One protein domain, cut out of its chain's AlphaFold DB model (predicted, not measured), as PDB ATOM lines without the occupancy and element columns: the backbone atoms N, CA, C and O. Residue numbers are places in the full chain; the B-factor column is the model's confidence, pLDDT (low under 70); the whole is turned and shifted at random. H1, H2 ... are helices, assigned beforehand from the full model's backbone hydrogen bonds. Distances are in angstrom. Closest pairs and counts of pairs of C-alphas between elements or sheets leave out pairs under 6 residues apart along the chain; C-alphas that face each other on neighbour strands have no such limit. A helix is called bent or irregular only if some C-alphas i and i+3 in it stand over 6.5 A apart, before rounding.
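Overview. This is residues 485 to 540 of the 540 residues of an uncharacterized protein of Neocallimastix californiae (UniProt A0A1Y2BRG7). Two long helices, H1 and then H2, make a narrow, flat V: they come near each other only beside the tight turn that joins them, and spread apart towards their far ends. H1 is the longer arm, with a kink near its free end, and both arms stand free over much of their length. The printed part has 56 residues with two named helices and no named strand, in the class all helix. It is only just loose, close to extended, with a radius of gyration of the C-alphas of 15.1 A, and the C-alphas span 48 by 26 by 9 A.

Arrangement. H1, residues 485 to 515, has a kink of 34 degrees near residue 492. A tight link of 2 residues joins it to H2, residues 518 to 539. The two helices are close but not clearly touching, with 1 pair of C-alphas within 8 A: the closest, those of Val 512 and Ala 521, are 6.2 A apart. Their lines stand at a shallow tilt of 17 degrees, and they run opposite ways. Their centres are 17.2 A apart. Of the O i to N i+4 pairs, 24 of 27 in H1 and 17 of 18 in H2 are within hydrogen-bond range.

Along the chain. H1 begins at C-alpha 485, at (157.086, 132.562, 119.704), and measures 44.4 A from first to last C-alpha. It is neither bent nor irregular, but only just: C-alphas 512 and 515 are 6.3 A apart. H2 begins at C-alpha 518, at (158.320, 167.130, 86.167), and ends 32.0 A away at C-alpha 539, at (147.639, 153.350, 113.011).

Size, cuts and confidence. The two C-alphas farthest apart, those of Leu 485 and Thr 519, are 48.6 A apart. Residues 485 to 507, which belong to H1, stand free, as do residues 529 to 540, of which 529 to 539 belong to H2. The printed part has no cut and ends at the chain's last residue, Leu 540. The mean pLDDT of the printed part is 76.2, and it is under 70 at residues 485 to 494, 515 to 516 and 540.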
ATOM      1  N   LEU A 485     156.217 132.774 120.878       45.97
ATOM      2  CA  LEU A 485     157.086 132.562 119.704       45.97
ATOM      3  C   LEU A 485     156.804 133.554 118.556       45.97
ATOM      4  O   LEU A 485     157.573 133.641 117.591       45.97
ATOM      5  N   THR A 486     155.733 134.347 118.665       50.56
ATOM      6  CA  THR A 486     155.453 135.457 117.746       50.56
ATOM      7  C   THR A 486     156.149 136.765 118.138       50.56
ATOM      8  O   THR A 486     156.471 137.549 117.246       50.56
ATOM      9  N   ASN A 487     156.467 137.003 119.418       49.94
ATOM     10  CA  ASN A 487     156.950 138.315 119.874       49.94
ATOM     11  C   ASN A 487     158.460 138.524 119.683       49.94
ATOM     12  O   ASN A 487     158.876 139.599 119.239       49.94
ATOM     13  N   ASP A 488     159.283 137.495 119.895       51.31
ATOM     14  CA  ASP A 488     160.731 137.615 119.660       51.31
ATOM     15  C   ASP A 488     161.067 137.655 118.159       51.31
ATOM     16  O   ASP A 488     161.968 138.382 117.723       51.31
ATOM     17  N   ASN A 489     160.248 137.002 117.329       48.72
ATOM     18  CA  ASN A 489     160.303 137.156 115.876       48.72
ATOM     19  C   ASN A 489     159.797 138.533 115.411       48.72
ATOM     20  O   ASN A 489     160.304 139.062 114.417       48.72
ATOM     21  N   LEU A 490     158.869 139.172 116.137       50.41
ATOM     22  CA  LEU A 490     158.385 140.518 115.811       50.41
ATOM     23  C   LEU A 490     159.456 141.594 116.034       50.41
ATOM     24  O   LEU A 490     159.543 142.553 115.262       50.41
ATOM     25  N   HIS A 491     160.319 141.436 117.043       54.25
ATOM     26  CA  HIS A 491     161.401 142.393 117.273       54.25
ATOM     27  C   HIS A 491     162.473 142.317 116.167       54.25
ATOM     28  O   HIS A 491     163.022 143.355 115.768       54.25
ATOM     29  N   GLY A 492     162.713 141.126 115.600       57.03
ATOM     30  CA  GLY A 492     163.490 140.942 114.368       57.03
ATOM     31  C   GLY A 492     162.801 141.550 113.141       57.03
ATOM     32  O   GLY A 492     163.424 142.296 112.376       57.03
ATOM     33  N   PHE A 493     161.489 141.334 113.010       54.41
ATOM     34  CA  PHE A 493     160.670 141.896 111.932       54.41
ATOM     35  C   PHE A 493     160.658 143.432 111.955       54.41
ATOM     36  O   PHE A 493     160.755 144.067 110.907       54.41
ATOM     37  N   SER A 494     160.665 144.056 113.139       66.50
ATOM     38  CA  SER A 494     160.693 145.518 113.289       66.50
ATOM     39  C   SER A 494     161.986 146.164 112.770       66.50
ATOM     40  O   SER A 494     161.966 147.299 112.287       66.50
ATOM     41  N   LYS A 495     163.125 145.456 112.827       74.06
ATOM     42  CA  LYS A 495     164.383 145.928 112.225       74.06
ATOM     43  C   LYS A 495     164.369 145.733 110.713       74.06
ATOM     44  O   LYS A 495     164.759 146.651 109.994       74.06
ATOM     45  N   GLY A 496     163.872 144.590 110.235       77.88
ATOM     46  CA  GLY A 496     163.716 144.322 108.803       77.88
ATOM     47  C   GLY A 496     162.795 145.333 108.117       77.88
ATOM     48  O   GLY A 496     163.151 145.889 107.081       77.88
ATOM     49  N   ILE A 497     161.661 145.660 108.740       81.81
ATOM     50  CA  ILE A 497     160.671 146.576 108.165       81.81
ATOM     51  C   ILE A 497     161.185 148.015 108.089       81.81
ATOM     52  O   ILE A 497     160.894 148.714 107.123       81.81
ATOM     53  N   LYS A 498     162.024 148.450 109.041       80.62
ATOM     54  CA  LYS A 498     162.683 149.767 108.990       80.62
ATOM     55  C   LYS A 498     163.648 149.871 107.811       80.62
ATOM     56  O   LYS A 498     163.655 150.887 107.121       80.62
ATOM     57  N   TRP A 499     164.429 148.821 107.555       87.81
ATOM     58  CA  TRP A 499     165.345 148.778 106.412       87.81
ATOM     59  C   TRP A 499     164.615 148.638 105.076       87.81
ATOM     60  O   TRP A 499     165.007 149.285 104.108       87.81
ATOM     61  N   LEU A 500     163.525 147.868 105.026       84.94
ATOM     62  CA  LEU A 500     162.681 147.752 103.837       84.94
ATOM     63  C   LEU A 500     162.003 149.089 103.511       84.94
ATOM     64  O   LEU A 500     162.035 149.521 102.362       84.94
ATOM     65  N   LEU A 501     161.480 149.793 104.520       85.12
ATOM     66  CA  LEU A 501     160.900 151.126 104.356       85.12
ATOM     67  C   LEU A 501     161.956 152.138 103.878       85.12
ATOM     68  O   LEU A 501     161.706 152.896 102.943       85.12
ATOM     69  N   ALA A 502     163.160 152.116 104.460       85.44
ATOM     70  CA  ALA A 502     164.270 152.958 104.014       85.44
ATOM     71  C   ALA A 502     164.683 152.650 102.561       85.44
ATOM     72  O   ALA A 502     164.897 153.570 101.770       85.44
ATOM     73  N   GLY A 503     164.735 151.367 102.186       91.06
ATOM     74  CA  GLY A 503     164.992 150.926 100.815       91.06
ATOM     75  C   GLY A 503     163.909 151.383  99.838       91.06
ATOM     76  O   GLY A 503     164.229 151.869  98.755       91.06
ATOM     77  N   TYR A 504     162.638 151.315 100.241       89.44
ATOM     78  CA  TYR A 504     161.508 151.807  99.453       89.44
ATOM     79  C   TYR A 504     161.613 153.314  99.183       89.44
ATOM     80  O   TYR A 504     161.464 153.738  98.039       89.44
ATOM     81  N   PHE A 505     161.953 154.125 100.193       86.06
ATOM     82  CA  PHE A 505     162.163 155.565 100.004       86.06
ATOM     83  C   PHE A 505     163.332 155.877  99.063       86.06
ATOM     84  O   PHE A 505     163.213 156.747  98.198       86.06
ATOM     85  N   LEU A 506     164.448 155.156  99.199       87.38
ATOM     86  CA  LEU A 506     165.610 155.331  98.327       87.38
ATOM     87  C   LEU A 506     165.279 154.958  96.871       87.38
ATOM     88  O   LEU A 506     165.657 155.667  95.938       87.38
ATOM     89  N   PHE A 507     164.535 153.868  96.680       85.25
ATOM     90  CA  PHE A 507     164.095 153.399  95.371       85.25
ATOM     91  C   PHE A 507     163.084 154.352  94.721       85.25
ATOM     92  O   PHE A 507     163.231 154.695  93.548       85.25
ATOM     93  N   ALA A 508     162.112 154.859  95.486       81.19
ATOM     94  CA  ALA A 508     161.166 155.869  95.017       81.19
ATOM     95  C   ALA A 508     161.887 157.153  94.568       81.19
ATOM     96  O   ALA A 508     161.586 157.694  93.504       81.19
ATOM     97  N   PHE A 509     162.896 157.600  95.323       81.94
ATOM     98  CA  PHE A 509     163.713 158.756  94.950       81.94
ATOM     99  C   PHE A 509     164.501 158.522  93.650       81.94
ATOM    100  O   PHE A 509     164.561 159.405  92.792       81.94
ATOM    101  N   LEU A 510     165.068 157.324  93.470       82.12
ATOM    102  CA  LEU A 510     165.760 156.943  92.236       82.12
ATOM    103  C   LEU A 510     164.817 156.920  91.028       82.12
ATOM    104  O   LEU A 510     165.173 157.480  89.993       82.12
ATOM    105  N   ILE A 511     163.611 156.358  91.160       77.75
ATOM    106  CA  ILE A 511     162.606 156.332  90.081       77.75
ATOM    107  C   ILE A 511     162.212 157.747  89.653       77.75
ATOM    108  O   ILE A 511     162.210 158.047  88.456       77.75
ATOM    109  N   VAL A 512     161.927 158.631  90.617       75.19
ATOM    110  CA  VAL A 512     161.566 160.032  90.339       75.19
ATOM    111  C   VAL A 512     162.693 160.748  89.599       75.19
ATOM    112  O   VAL A 512     162.436 161.508  88.668       75.19
ATOM    113  N   LYS A 513     163.947 160.478  89.973       76.44
ATOM    114  CA  LYS A 513     165.112 161.118  89.361       76.44
ATOM    115  C   LYS A 513     165.420 160.592  87.959       76.44
ATOM    116  O   LYS A 513     165.957 161.346  87.151       76.44
ATOM    117  N   MET A 514     165.140 159.320  87.677       77.00
ATOM    118  CA  MET A 514     165.620 158.699  86.445       77.00
ATOM    119  C   MET A 514     164.700 158.929  85.240       77.00
ATOM    120  O   MET A 514     165.229 159.095  84.146       77.00
ATOM    121  N   TRP A 515     163.369 158.921  85.388       67.38
ATOM    122  CA  TRP A 515     162.502 158.653  84.222       67.38
ATOM    123  C   TRP A 515     161.237 159.509  84.076       67.38
ATOM    124  O   TRP A 515     160.457 159.285  83.150       67.38
ATOM    125  N   ILE A 516     160.995 160.491  84.946       64.50
ATOM    126  CA  ILE A 516     159.674 161.126  85.022       64.50
ATOM    127  C   ILE A 516     159.746 162.627  84.714       64.50
ATOM    128  O   ILE A 516     160.434 163.392  85.385       64.50
ATOM    129  N   SER A 517     158.987 163.046  83.694       80.19
ATOM    130  CA  SER A 517     158.703 164.456  83.403       80.19
ATOM    131  C   SER A 517     158.163 165.150  84.656       80.19
ATOM    132  O   SER A 517     157.321 164.586  85.360       80.19
ATOM    133  N   THR A 518     158.623 166.371  84.939       78.94
ATOM    134  CA  THR A 518     158.320 167.130  86.167       78.94
ATOM    135  C   THR A 518     156.829 167.171  86.507       78.94
ATOM    136  O   THR A 518     156.469 167.109  87.679       78.94
ATOM    137  N   THR A 519     155.952 167.184  85.503       79.69
ATOM    138  CA  THR A 519     154.496 167.165  85.695       79.69
ATOM    139  C   THR A 519     153.992 165.865  86.327       79.69
ATOM    140  O   THR A 519     153.135 165.894  87.203       79.69
ATOM    141  N   VAL A 520     154.536 164.714  85.928       80.25
ATOM    142  CA  VAL A 520     154.126 163.394  86.439       80.25
ATOM    143  C   VAL A 520     154.746 163.123  87.817       80.25
ATOM    144  O   VAL A 520     154.118 162.481  88.657       80.25
ATOM    145  N   ALA A 521     155.921 163.693  88.105       77.81
ATOM    146  CA  ALA A 521     156.550 163.595  89.423       77.81
ATOM    147  C   ALA A 521     155.679 164.240  90.517       77.81
ATOM    148  O   ALA A 521     155.541 163.678  91.602       77.81
ATOM    149  N   ILE A 522     155.027 165.369  90.213       81.38
ATOM    150  CA  ILE A 522     154.123 166.055  91.150       81.38
ATOM    151  C   ILE A 522     152.920 165.167  91.511       81.38
ATOM    152  O   ILE A 522     152.575 165.061  92.688       81.38
ATOM    153  N   PHE A 523     152.316 164.478  90.537       82.75
ATOM    154  CA  PHE A 523     151.184 163.576  90.794       82.75
ATOM    155  C   PHE A 523     151.574 162.361  91.643       82.75
ATOM    156  O   PHE A 523     150.828 161.979  92.542       82.75
ATOM    157  N   ILE A 524     152.754 161.781  91.405       81.31
ATOM    158  CA  ILE A 524     153.245 160.635  92.185       81.31
ATOM    159  C   ILE A 524     153.524 161.043  93.637       81.31
ATOM    160  O   ILE A 524     153.148 160.320  94.559       81.31
ATOM    161  N   VAL A 525     154.115 162.223  93.857       82.81
ATOM    162  CA  VAL A 525     154.337 162.755  95.212       82.81
ATOM    163  C   VAL A 525     153.006 163.008  95.925       82.81
ATOM    164  O   VAL A 525     152.862 162.629  97.085       82.81
ATOM    165  N   LEU A 526     152.008 163.576  95.237       86.19
ATOM    166  CA  LEU A 526     150.680 163.824  95.810       86.19
ATOM    167  C   LEU A 526     149.992 162.521  96.259       86.19
ATOM    168  O   LEU A 526     149.500 162.441  97.383       86.19
ATOM    169  N   ILE A 527     150.000 161.487  95.410       85.69
ATOM    170  CA  ILE A 527     149.424 160.171  95.732       85.69
ATOM    171  C   ILE A 527     150.165 159.527  96.912       85.69
ATOM    172  O   ILE A 527     149.526 158.985  97.813       85.69
ATOM    173  N   GLY A 528     151.496 159.639  96.952       85.38
ATOM    174  CA  GLY A 528     152.305 159.139  98.064       85.38
ATOM    175  C   GLY A 528     151.971 159.804  99.405       85.38
ATOM    176  O   GLY A 528     151.872 159.118 100.421       85.38
ATOM    177  N   VAL A 529     151.734 161.121  99.417       88.31
ATOM    178  CA  VAL A 529     151.331 161.855 100.633       88.31
ATOM    179  C   VAL A 529     149.939 161.432 101.105       88.31
ATOM    180  O   VAL A 529     149.750 161.203 102.299       88.31
ATOM    181  N   ILE A 530     148.981 161.266 100.186       87.69
ATOM    182  CA  ILE A 530     147.627 160.791 100.517       87.69
ATOM    183  C   ILE A 530     147.683 159.379 101.111       87.69
ATOM    184  O   ILE A 530     147.052 159.112 102.131       87.69
ATOM    185  N   PHE A 531     148.476 158.483 100.520       89.25
ATOM    186  CA  PHE A 531     148.629 157.118 101.018       89.25
ATOM    187  C   PHE A 531     149.269 157.073 102.415       89.25
ATOM    188  O   PHE A 531     148.790 156.354 103.290       89.25
ATOM    189  N   MET A 532     150.299 157.891 102.663       83.50
ATOM    190  CA  MET A 532     150.909 158.003 103.993       83.50
ATOM    191  C   MET A 532     149.949 158.564 105.043       83.50
ATOM    192  O   MET A 532     149.974 158.123 106.190       83.50
ATOM    193  N   PHE A 533     149.077 159.499 104.662       85.75
ATOM    194  CA  PHE A 533     148.042 160.016 105.555       85.75
ATOM    195  C   PHE A 533     147.008 158.939 105.923       85.75
ATOM    196  O   PHE A 533     146.629 158.829 107.086       85.75
ATOM    197  N   PHE A 534     146.608 158.092 104.967       83.69
ATOM    198  CA  PHE A 534     145.731 156.946 105.234       83.69
ATOM    199  C   PHE A 534     146.378 155.907 106.156       83.69
ATOM    200  O   PHE A 534     145.727 155.430 107.082       83.69
ATOM    201  N   LEU A 535     147.658 155.585 105.947       78.44
ATOM    202  CA  LEU A 535     148.400 154.699 106.847       78.44
ATOM    203  C   LEU A 535     148.503 155.277 108.262       78.44
ATOM    204  O   LEU A 535     148.364 154.533 109.225       78.44
ATOM    205  N   TYR A 536     148.709 156.591 108.392       85.00
ATOM    206  CA  TYR A 536     148.737 157.263 109.691       85.00
ATOM    207  C   TYR A 536     147.381 157.200 110.406       85.00
ATOM    208  O   TYR A 536     147.346 156.910 111.597       85.00
ATOM    209  N   LEU A 537     146.274 157.405 109.682       80.12
ATOM    210  CA  LEU A 537     144.918 157.275 110.230       80.12
ATOM    211  C   LEU A 537     144.555 155.844 110.637       80.12
ATOM    212  O   LEU A 537     143.720 155.676 111.510       80.12
ATOM    213  N   LEU A 538     145.137 154.826 110.003       76.25
ATOM    214  CA  LEU A 538     144.873 153.422 110.332       76.25
ATOM    215  C   LEU A 538     145.669 152.944 111.558       76.25
ATOM    216  O   LEU A 538     145.328 151.936 112.168       76.25
ATOM    217  N   LEU A 539     146.748 153.654 111.890       71.12
ATOM    218  CA  LEU A 539     147.639 153.350 113.011       71.12
ATOM    219  C   LEU A 539     147.240 154.087 114.302       71.12
ATOM    220  O   LEU A 539     147.785 153.784 115.364       71.12
ATOM    221  N   LEU A 540     146.333 155.060 114.194       68.56
ATOM    222  CA  LEU A 540     145.798 155.893 115.271       68.56
ATOM    223  C   LEU A 540     144.408 155.387 115.660       68.56
ATOM    224  O   LEU A 540     144.147 155.328 116.882       68.56
TER     225      LEU A 540